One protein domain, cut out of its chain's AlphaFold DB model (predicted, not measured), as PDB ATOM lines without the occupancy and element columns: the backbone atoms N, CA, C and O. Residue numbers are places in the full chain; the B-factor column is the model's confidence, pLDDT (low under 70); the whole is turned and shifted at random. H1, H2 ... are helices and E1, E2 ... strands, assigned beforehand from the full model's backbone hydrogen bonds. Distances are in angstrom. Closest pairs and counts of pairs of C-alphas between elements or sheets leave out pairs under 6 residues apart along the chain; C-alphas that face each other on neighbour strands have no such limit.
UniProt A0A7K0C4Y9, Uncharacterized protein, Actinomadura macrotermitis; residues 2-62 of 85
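What this domain is: This is residues 2 to 62 of the 85 residues of an uncharacterized protein of Actinomadura macrotermitis (UniProt A0A7K0C4Y9). A twisted antiparallel sheet of four strands, bending round as it goes from strand to strand, is covered on one face by a single helix, H1; no named helix is on the other face. E3, the longest strand, is shared along its length: its first part pairs with E2 and its later part with E4. The printed part has 61 residues, with one named helix and four named strands in the order H1, E1, E2, E3, E4; the sheet's order is E1, E2, E3, E4, and the class is mixed, helices and strands. The whole is compact, with a radius of gyration of the C-alphas of 11.8 A, and spans 34 by 24 by 17 A.

Where its parts are: Start with the sheet at E3, residues 46 to 54: find C-alpha 46 at (135.751, 118.524, 112.938), from which the strand runs 24.2 A to C-alpha 54. E2 is residues 36 to 40, 12.8 A long, and E1 is residues 26 to 28. E4, residues 57 to 62, runs 16.4 A and ends at C-alpha 62, at (138.875, 112.002, 121.558). Then find H1, residues 5 to 18: it begins at C-alpha 5, at (120.625, 108.382, 128.923), and is 19.8 A long.

How they stand to each other: The four strands form a meander, each strand the antiparallel neighbour of the one before, with E1 and E4 as edge strands. In the hairpin E1 and E2, look for N 26 and O 38, 2.8 A apart. In the hairpin E2 and E3, N 49 and O 37 are 2.7 A apart; in the hairpin E3 and E4, N 52 and O 59 are 2.8 A apart; these three pairs are within hydrogen-bond range. The pairing of E3 is staggered: residues 46 to 49 pair with E2, residues 49 to 54 with E4. From edge to edge the strands' lines turn by 55 degrees, and the way across the sheet turns by 71 degrees. H1 is on the sheet at a height over the sheet of 7.4 A, making two layers, a helix on one face of a sheet. It lies over E2 and E3, and on the local plane stands at 32 degrees to E3, only just slantwise to the strands. The closest C-alphas of H1 and E3 are those of Arg 7 and Ala 51, 5.6 A apart; those of H1 and E2 are Leu 11 and Leu 37, 6.6 A apart. In H1 every O i to N i+4 pair is within hydrogen-bond range. E1 and E4 are apart.

The domain as a whole: Look at Gly 43 and Gly 56 for the two C-alphas farthest apart, 36.3 A. The printed part has no cut, and no link is long; those from E2 to E3 and from E3 to E4 are tight. The model's confidence is under 70 at residues 2 to 3, and the mean pLDDT of the printed part is 90.4.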
ATOM      1  N   ALA A   2     118.730 102.119 121.191       60.78
ATOM      2  CA  ALA A   2     118.302 103.397 121.750       60.78
ATOM      3  C   ALA A   2     119.516 104.111 122.378       60.78
ATOM      4  O   ALA A   2     120.329 103.426 123.006       60.78
ATOM      5  N   PRO A   3     119.646 105.442 122.230       63.69
ATOM      6  CA  PRO A   3     120.687 106.193 122.918       63.69
ATOM      7  C   PRO A   3     120.560 105.985 124.429       63.69
ATOM      8  O   PRO A   3     119.473 106.150 124.984       63.69
ATOM      9  N   SER A   4     121.650 105.618 125.107       80.44
ATOM     10  CA  SER A   4     121.612 105.524 126.568       80.44
ATOM     11  C   SER A   4     121.599 106.923 127.187       80.44
ATOM     12  O   SER A   4     122.363 107.811 126.795       80.44
ATOM     13  N   GLU A   5     120.741 107.120 128.185       87.69
ATOM     14  CA  GLU A   5     120.625 108.382 128.923       87.69
ATOM     15  C   GLU A   5     121.967 108.809 129.542       87.69
ATOM     16  O   GLU A   5     122.330 109.985 129.520       87.69
ATOM     17  N   GLU A   6     122.759 107.848 130.018       89.06
ATOM     18  CA  GLU A   6     124.080 108.088 130.604       89.06
ATOM     19  C   GLU A   6     125.087 108.636 129.581       89.06
ATOM     20  O   GLU A   6     125.819 109.586 129.874       89.06
ATOM     21  N   ARG A   7     125.099 108.082 128.359       90.88
ATOM     22  CA  ARG A   7     125.949 108.565 127.259       90.88
ATOM     23  C   ARG A   7     125.604 110.002 126.913       90.88
ATOM     24  O   ARG A   7     126.491 110.848 126.812       90.88
ATOM     25  N   PHE A   8     124.312 110.264 126.743       90.62
ATOM     26  CA  PHE A   8     123.804 111.594 126.443       90.62
ATOM     27  C   PHE A   8     124.169 112.590 127.547       90.62
ATOM     28  O   PHE A   8     124.753 113.635 127.264       90.62
ATOM     29  N   THR A   9     123.915 112.229 128.805       92.06
ATOM     30  CA  THR A   9     124.230 113.056 129.974       92.06
ATOM     31  C   THR A   9     125.710 113.420 130.023       92.06
ATOM     32  O   THR A   9     126.054 114.578 130.265       92.06
ATOM     33  N   LEU A  10     126.605 112.465 129.752       94.25
ATOM     34  CA  LEU A  10     128.045 112.718 129.749       94.25
ATOM     35  C   LEU A  10     128.458 113.715 128.654       94.25
ATOM     36  O   LEU A  10     129.237 114.631 128.922       94.25
ATOM     37  N   LEU A  11     127.916 113.577 127.439       95.50
ATOM     38  CA  LEU A  11     128.200 114.502 126.338       95.50
ATOM     39  C   LEU A  11     127.633 115.903 126.603       95.50
ATOM     40  O   LEU A  11     128.321 116.889 126.348       95.50
ATOM     41  N   VAL A  12     126.425 116.010 127.162       94.94
ATOM     42  CA  VAL A  12     125.821 117.299 127.544       94.94
ATOM     43  C   VAL A  12     126.631 117.991 128.636       94.94
ATOM     44  O   VAL A  12     126.884 119.191 128.538       94.94
ATOM     45  N   ARG A  13     127.091 117.250 129.651       95.50
ATOM     46  CA  ARG A  13     127.973 117.803 130.689       95.50
ATOM     47  C   ARG A  13     129.262 118.350 130.088       95.50
ATOM     48  O   ARG A  13     129.660 119.457 130.424       95.50
ATOM     49  N   LEU A  14     129.879 117.628 129.151       96.69
ATOM     50  CA  LEU A  14     131.063 118.136 128.461       96.69
ATOM     51  C   LEU A  14     130.759 119.393 127.628       96.69
ATOM     52  O   LEU A  14     131.548 120.333 127.652       96.69
ATOM     53  N   VAL A  15     129.624 119.444 126.921       96.62
ATOM     54  CA  VAL A  15     129.184 120.659 126.207       96.62
ATOM     55  C   VAL A  15     129.066 121.839 127.166       96.62
ATOM     56  O   VAL A  15     129.490 122.940 126.827       96.62
ATOM     57  N   TRP A  16     128.516 121.619 128.361       95.62
ATOM     58  CA  TRP A  16     128.391 122.661 129.375       95.62
ATOM     59  C   TRP A  16     129.752 123.231 129.784       95.62
ATOM     60  O   TRP A  16     129.931 124.447 129.762       95.62
ATOM     61  N   GLU A  17     130.731 122.367 130.054       96.50
ATOM     62  CA  GLU A  17     132.099 122.791 130.378       96.50
ATOM     63  C   GLU A  17     132.789 123.494 129.198       96.50
ATOM     64  O   GLU A  17     133.491 124.487 129.380       96.50
ATOM     65  N   LEU A  18     132.550 123.033 127.966       95.62
ATOM     66  CA  LEU A  18     133.095 123.659 126.758       95.62
ATOM     67  C   LEU A  18     132.564 125.080 126.534       95.62
ATOM     68  O   LEU A  18     133.277 125.890 125.957       95.62
ATOM     69  N   ARG A  19     131.365 125.419 127.028       93.19
ATOM     70  CA  ARG A  19     130.840 126.799 126.979       93.19
ATOM     71  C   ARG A  19     131.598 127.762 127.892       93.19
ATOM     72  O   ARG A  19     131.527 128.967 127.671       93.19
ATOM     73  N   ALA A  20     132.288 127.256 128.912       93.81
ATOM     74  CA  ALA A  20     133.092 128.067 129.825       93.81
ATOM     75  C   ALA A  20     134.499 128.374 129.278       93.81
ATOM     76  O   ALA A  20     135.270 129.092 129.913       93.81
ATOM     77  N   VAL A  21     134.851 127.831 128.109       93.06
ATOM     78  CA  VAL A  21     136.137 128.021 127.427       93.06
ATOM     79  C   VAL A  21     135.886 128.462 125.978       93.06
ATOM     80  O   VAL A  21     134.777 128.291 125.475       93.06
ATOM     81  N   PRO A  22     136.866 129.051 125.270       84.50
ATOM     82  CA  PRO A  22     136.671 129.521 123.897       84.50
ATOM     83  C   PRO A  22     136.680 128.358 122.886       84.50
ATOM     84  O   PRO A  22     137.501 128.317 121.973       84.50
ATOM     85  N   ALA A  23     135.775 127.393 123.051       88.44
ATOM     86  CA  ALA A  23     135.590 126.265 122.150       88.44
ATOM     87  C   ALA A  23     134.173 126.263 121.577       88.44
ATOM     88  O   ALA A  23     133.184 126.428 122.287       88.44
ATOM     89  N   THR A  24     134.068 126.026 120.271       90.69
ATOM     90  CA  THR A  24     132.783 125.679 119.659       90.69
ATOM     91  C   THR A  24     132.551 124.182 119.816       90.69
ATOM     92  O   THR A  24     133.478 123.386 119.690       90.69
ATOM     93  N   ALA A  25     131.310 123.789 120.075       95.44
ATOM     94  CA  ALA A  25     130.932 122.392 120.209       95.44
ATOM     95  C   ALA A  25     129.543 122.174 119.596       95.44
ATOM     96  O   ALA A  25     128.650 123.000 119.775       95.44
ATOM     97  N   ILE A  26     129.367 121.081 118.852       95.56
ATOM     98  CA  ILE A  26     128.122 120.749 118.151       95.56
ATOM     99  C   ILE A  26     127.717 119.334 118.545       95.56
ATOM    100  O   ILE A  26     128.375 118.374 118.154       95.56
ATOM    101  N   LEU A  27     126.642 119.194 119.315       95.25
ATOM    102  CA  LEU A  27     126.112 117.891 119.703       95.25
ATOM    103  C   LEU A  27     125.014 117.469 118.720       95.25
ATOM    104  O   LEU A  27     124.008 118.164 118.586       95.25
ATOM    105  N   ILE A  28     125.224 116.357 118.016       92.00
ATOM    106  CA  ILE A  28     124.306 115.849 116.989       92.00
ATOM    107  C   ILE A  28     123.533 114.648 117.532       92.00
ATOM    108  O   ILE A  28     124.119 113.738 118.119       92.00
ATOM    109  N   PHE A  29     122.223 114.645 117.267       88.50
ATOM    110  CA  PHE A  29     121.271 113.591 117.625       88.50
ATOM    111  C   PHE A  29     120.703 112.938 116.367       88.50
ATOM    112  O   PHE A  29     119.656 113.361 115.871       88.50
ATOM    113  N   PRO A  30     121.392 111.943 115.798       84.56
ATOM    114  CA  PRO A  30     120.857 111.214 114.661       84.56
ATOM    115  C   PRO A  30     119.709 110.293 115.102       84.56
ATOM    116  O   PRO A  30     119.767 109.666 116.153       84.56
ATOM    117  N   TYR A  31     118.669 110.183 114.274       78.94
ATOM    118  CA  TYR A  31     117.457 109.410 114.588       78.94
ATOM    119  C   TYR A  31     117.718 107.906 114.802       78.94
ATOM    120  O   TYR A  31     117.055 107.259 115.605       78.94
ATOM    121  N   ASN A  32     118.689 107.343 114.083       81.75
ATOM    122  CA  ASN A  32     118.995 105.911 114.061       81.75
ATOM    123  C   ASN A  32     120.415 105.581 114.545       81.75
ATOM    124  O   ASN A  32     120.886 104.458 114.356       81.75
ATOM    125  N   ALA A  33     121.108 106.551 115.134       82.56
ATOM    126  CA  ALA A  33     122.478 106.389 115.581       82.56
ATOM    127  C   ALA A  33     122.690 107.073 116.932       82.56
ATOM    128  O   ALA A  33     121.792 107.653 117.535       82.56
ATOM    129  N   GLU A  34     123.907 106.954 117.422       85.81
ATOM    130  CA  GLU A  34     124.270 107.394 118.754       85.81
ATOM    131  C   GLU A  34     124.660 108.878 118.758       85.81
ATOM    132  O   GLU A  34     125.219 109.348 117.763       85.81
ATOM    133  N   PRO A  35     124.404 109.628 119.848       90.12
ATOM    134  CA  PRO A  35     124.795 111.026 119.933       90.12
ATOM    135  C   PRO A  35     126.310 111.198 119.807       90.12
ATOM    136  O   PRO A  35     127.082 110.480 120.449       90.12
ATOM    137  N   VAL A  36     126.730 112.178 119.010       91.56
ATOM    138  CA  VAL A  36     128.147 112.500 118.791       91.56
ATOM    139  C   VAL A  36     128.372 113.981 119.026       91.56
ATOM    140  O   VAL A  36     127.652 114.826 118.489       91.56
ATOM    141  N   LEU A  37     129.395 114.300 119.817       96.38
ATOM    142  CA  LEU A  37     129.851 115.668 120.003       96.38
ATOM    143  C   LEU A  37     130.960 115.974 118.999       96.38
ATOM    144  O   LEU A  37     131.987 115.310 118.990       96.38
ATOM    145  N   HIS A  38     130.784 117.001 118.181       96.88
ATOM    146  CA  HIS A  38     131.803 117.483 117.260       96.88
ATOM    147  C   HIS A  38     132.438 118.772 117.767       96.88
ATOM    148  O   HIS A  38     131.743 119.718 118.135       96.88
ATOM    149  N   ILE A  39     133.764 118.820 117.710       96.19
ATOM    150  CA  ILE A  39     134.575 119.990 118.028       96.19
ATOM    151  C   ILE A  39     135.167 120.503 116.715       96.19
ATOM    152  O   ILE A  39     135.976 119.798 116.103       96.19
ATOM    153  N   PRO A  40     134.764 121.689 116.227       95.06
ATOM    154  CA  PRO A  40     135.472 122.357 115.149       95.06
ATOM    155  C   PRO A  40     136.924 122.606 115.560       95.06
ATOM    156  O   PRO A  40     137.197 123.117 116.644       95.06
ATOM    157  N   CYS A  41     137.847 122.231 114.690       91.75
ATOM    158  CA  CYS A  41     139.274 122.435 114.862       91.75
ATOM    159  C   CYS A  41     139.799 123.372 113.775       91.75
ATOM    160  O   CYS A  41     139.141 123.631 112.756       91.75
ATOM    161  N   ARG A  42     141.022 123.861 113.975       88.00
ATOM    162  CA  ARG A  42     141.739 124.647 112.974       88.00
ATOM    163  C   ARG A  42     141.805 123.918 111.623       88.00
ATOM    164  O   ARG A  42     141.884 122.692 111.551       88.00
ATOM    165  N   GLY A  43     141.740 124.683 110.533       85.81
ATOM    166  CA  GLY A  43     141.756 124.140 109.169       85.81
ATOM    167  C   GLY A  43     140.416 123.563 108.697       85.81
ATOM    168  O   GLY A  43     140.383 122.835 107.711       85.81
ATOM    169  N   GLY A  44     139.311 123.861 109.393       85.38
ATOM    170  CA  GLY A  44     137.960 123.443 108.993       85.38
ATOM    171  C   GLY A  44     137.622 121.983 109.314       85.38
ATOM    172  O   GLY A  44     136.518 121.529 109.011       85.38
ATOM    173  N   ARG A  45     138.542 121.250 109.954       89.50
ATOM    174  CA  ARG A  45     138.309 119.878 110.421       89.50
ATOM    175  C   ARG A  45     137.317 119.873 111.587       89.50
ATOM    176  O   ARG A  45     137.216 120.840 112.337       89.50
ATOM    177  N   ARG A  46     136.593 118.769 111.762       93.00
ATOM    178  CA  ARG A  46     135.751 118.524 112.938       93.00
ATOM    179  C   ARG A  46     136.145 117.201 113.561       93.00
ATOM    180  O   ARG A  46     136.031 116.167 112.908       93.00
ATOM    181  N   ASP A  47     136.555 117.238 114.819       95.38
ATOM    182  CA  ASP A  47     136.907 116.031 115.553       95.38
ATOM    183  C   ASP A  47     135.719 115.575 116.395       95.38
ATOM    184  O   ASP A  47     135.063 116.381 117.055       95.38
ATOM    185  N   ALA A  48     135.431 114.276 116.366       95.44
ATOM    186  CA  ALA A  48     134.392 113.685 117.194       95.44
ATOM    187  C   ALA A  48     134.934 113.375 118.596       95.44
ATOM    188  O   ALA A  48     135.983 112.741 118.746       95.44
ATOM    189  N   VAL A  49     134.186 113.787 119.611       95.88
ATOM    190  CA  VAL A  49     134.289 113.303 120.980       95.88
ATOM    191  C   VAL A  49     133.155 112.309 121.199       95.88
ATOM    192  O   VAL A  49     131.980 112.616 120.992       95.88
ATOM    193  N   LEU A  50     133.524 111.099 121.603       94.19
ATOM    194  CA  LEU A  50     132.601 109.991 121.814       94.19
ATOM    195  C   LEU A  50     132.490 109.691 123.302       94.19
ATOM    196  O   LEU A  50     133.486 109.729 124.016       94.19
ATOM    197  N   ALA A  51     131.296 109.326 123.757       93.75
ATOM    198  CA  ALA A  51     131.108 108.685 125.049       93.75
ATOM    199  C   ALA A  51     130.956 107.175 124.817       93.75
ATOM    200  O   ALA A  51     130.030 106.728 124.141       93.75
ATOM    201  N   VAL A  52     131.892 106.389 125.345       91.25
ATOM    202  CA  VAL A  52     131.978 104.936 125.149       91.25
ATOM    203  C   VAL A  52     131.893 104.213 126.487       91.25
ATOM    204  O   VAL A  52     132.412 104.694 127.493       91.25
ATOM    205  N   GLN A  53     131.252 103.046 126.505       90.19
ATOM    206  CA  GLN A  53     131.205 102.204 127.697       90.19
ATOM    207  C   GLN A  53     132.393 101.238 127.676       90.19
ATOM    208  O   GLN A  53     132.579 100.480 126.722       90.19
ATOM    209  N   ARG A  54     133.219 101.269 128.723       86.94
ATOM    210  CA  ARG A  54     134.382 100.390 128.904       86.94
ATOM    211  C   ARG A  54     134.391  99.870 130.335       86.94
ATOM    212  O   ARG A  54     134.322 100.656 131.276       86.94
ATOM    213  N   CYS A  55     134.469  98.547 130.494       87.12
ATOM    214  CA  CYS A  55     134.507  97.877 131.801       87.12
ATOM    215  C   CYS A  55     133.382  98.331 132.759       87.12
ATOM    216  O   CYS A  55     133.631  98.576 133.933       87.12
ATOM    217  N   GLY A  56     132.159  98.505 132.242       86.56
ATOM    218  CA  GLY A  56     130.998  98.928 133.035       86.56
ATOM    219  C   GLY A  56     130.905 100.430 133.336       86.56
ATOM    220  O   GLY A  56     129.937 100.845 133.958       86.56
ATOM    221  N   ALA A  57     131.847 101.256 132.870       87.81
ATOM    222  CA  ALA A  57     131.843 102.703 133.093       87.81
ATOM    223  C   ALA A  57     131.827 103.494 131.777       87.81
ATOM    224  O   ALA A  57     132.450 103.095 130.789       87.81
ATOM    225  N   TRP A  58     131.151 104.646 131.769       90.50
ATOM    226  CA  TRP A  58     131.190 105.587 130.648       90.50
ATOM    227  C   TRP A  58     132.438 106.456 130.687       90.50
ATOM    228  O   TRP A  58     132.797 107.024 131.721       90.50
ATOM    229  N   ARG A  59     133.087 106.574 129.532       92.00
ATOM    230  CA  ARG A  59     134.329 107.320 129.348       92.00
ATOM    231  C   ARG A  59     134.252 108.166 128.091       92.00
ATOM    232  O   ARG A  59     133.544 107.817 127.148       92.00
ATOM    233  N   LEU A  60     134.979 109.275 128.080       95.06
ATOM    234  CA  LEU A  60     135.105 110.120 126.899       95.06
ATOM    235  C   LEU A  60     136.300 109.653 126.066       95.06
ATOM    236  O   LEU A  60     137.344 109.315 126.614       95.06
ATOM    237  N   CYS A  61     136.167 109.662 124.746       95.06
ATOM    238  CA  CYS A  61     137.245 109.379 123.810       95.06
ATOM    239  C   CYS A  61     137.356 110.502 122.785       95.06
ATOM    240  O   CYS A  61     136.356 110.910 122.197       95.06
ATOM    241  N   TRP A  62     138.579 110.963 122.536       94.69
ATOM    242  CA  TRP A  62     138.875 112.002 121.558       94.69
ATOM    243  C   TRP A  62     140.217 111.740 120.882       94.69
ATOM    244  O   TRP A  62     141.196 111.431 121.556       94.69
TER     245      TRP A  62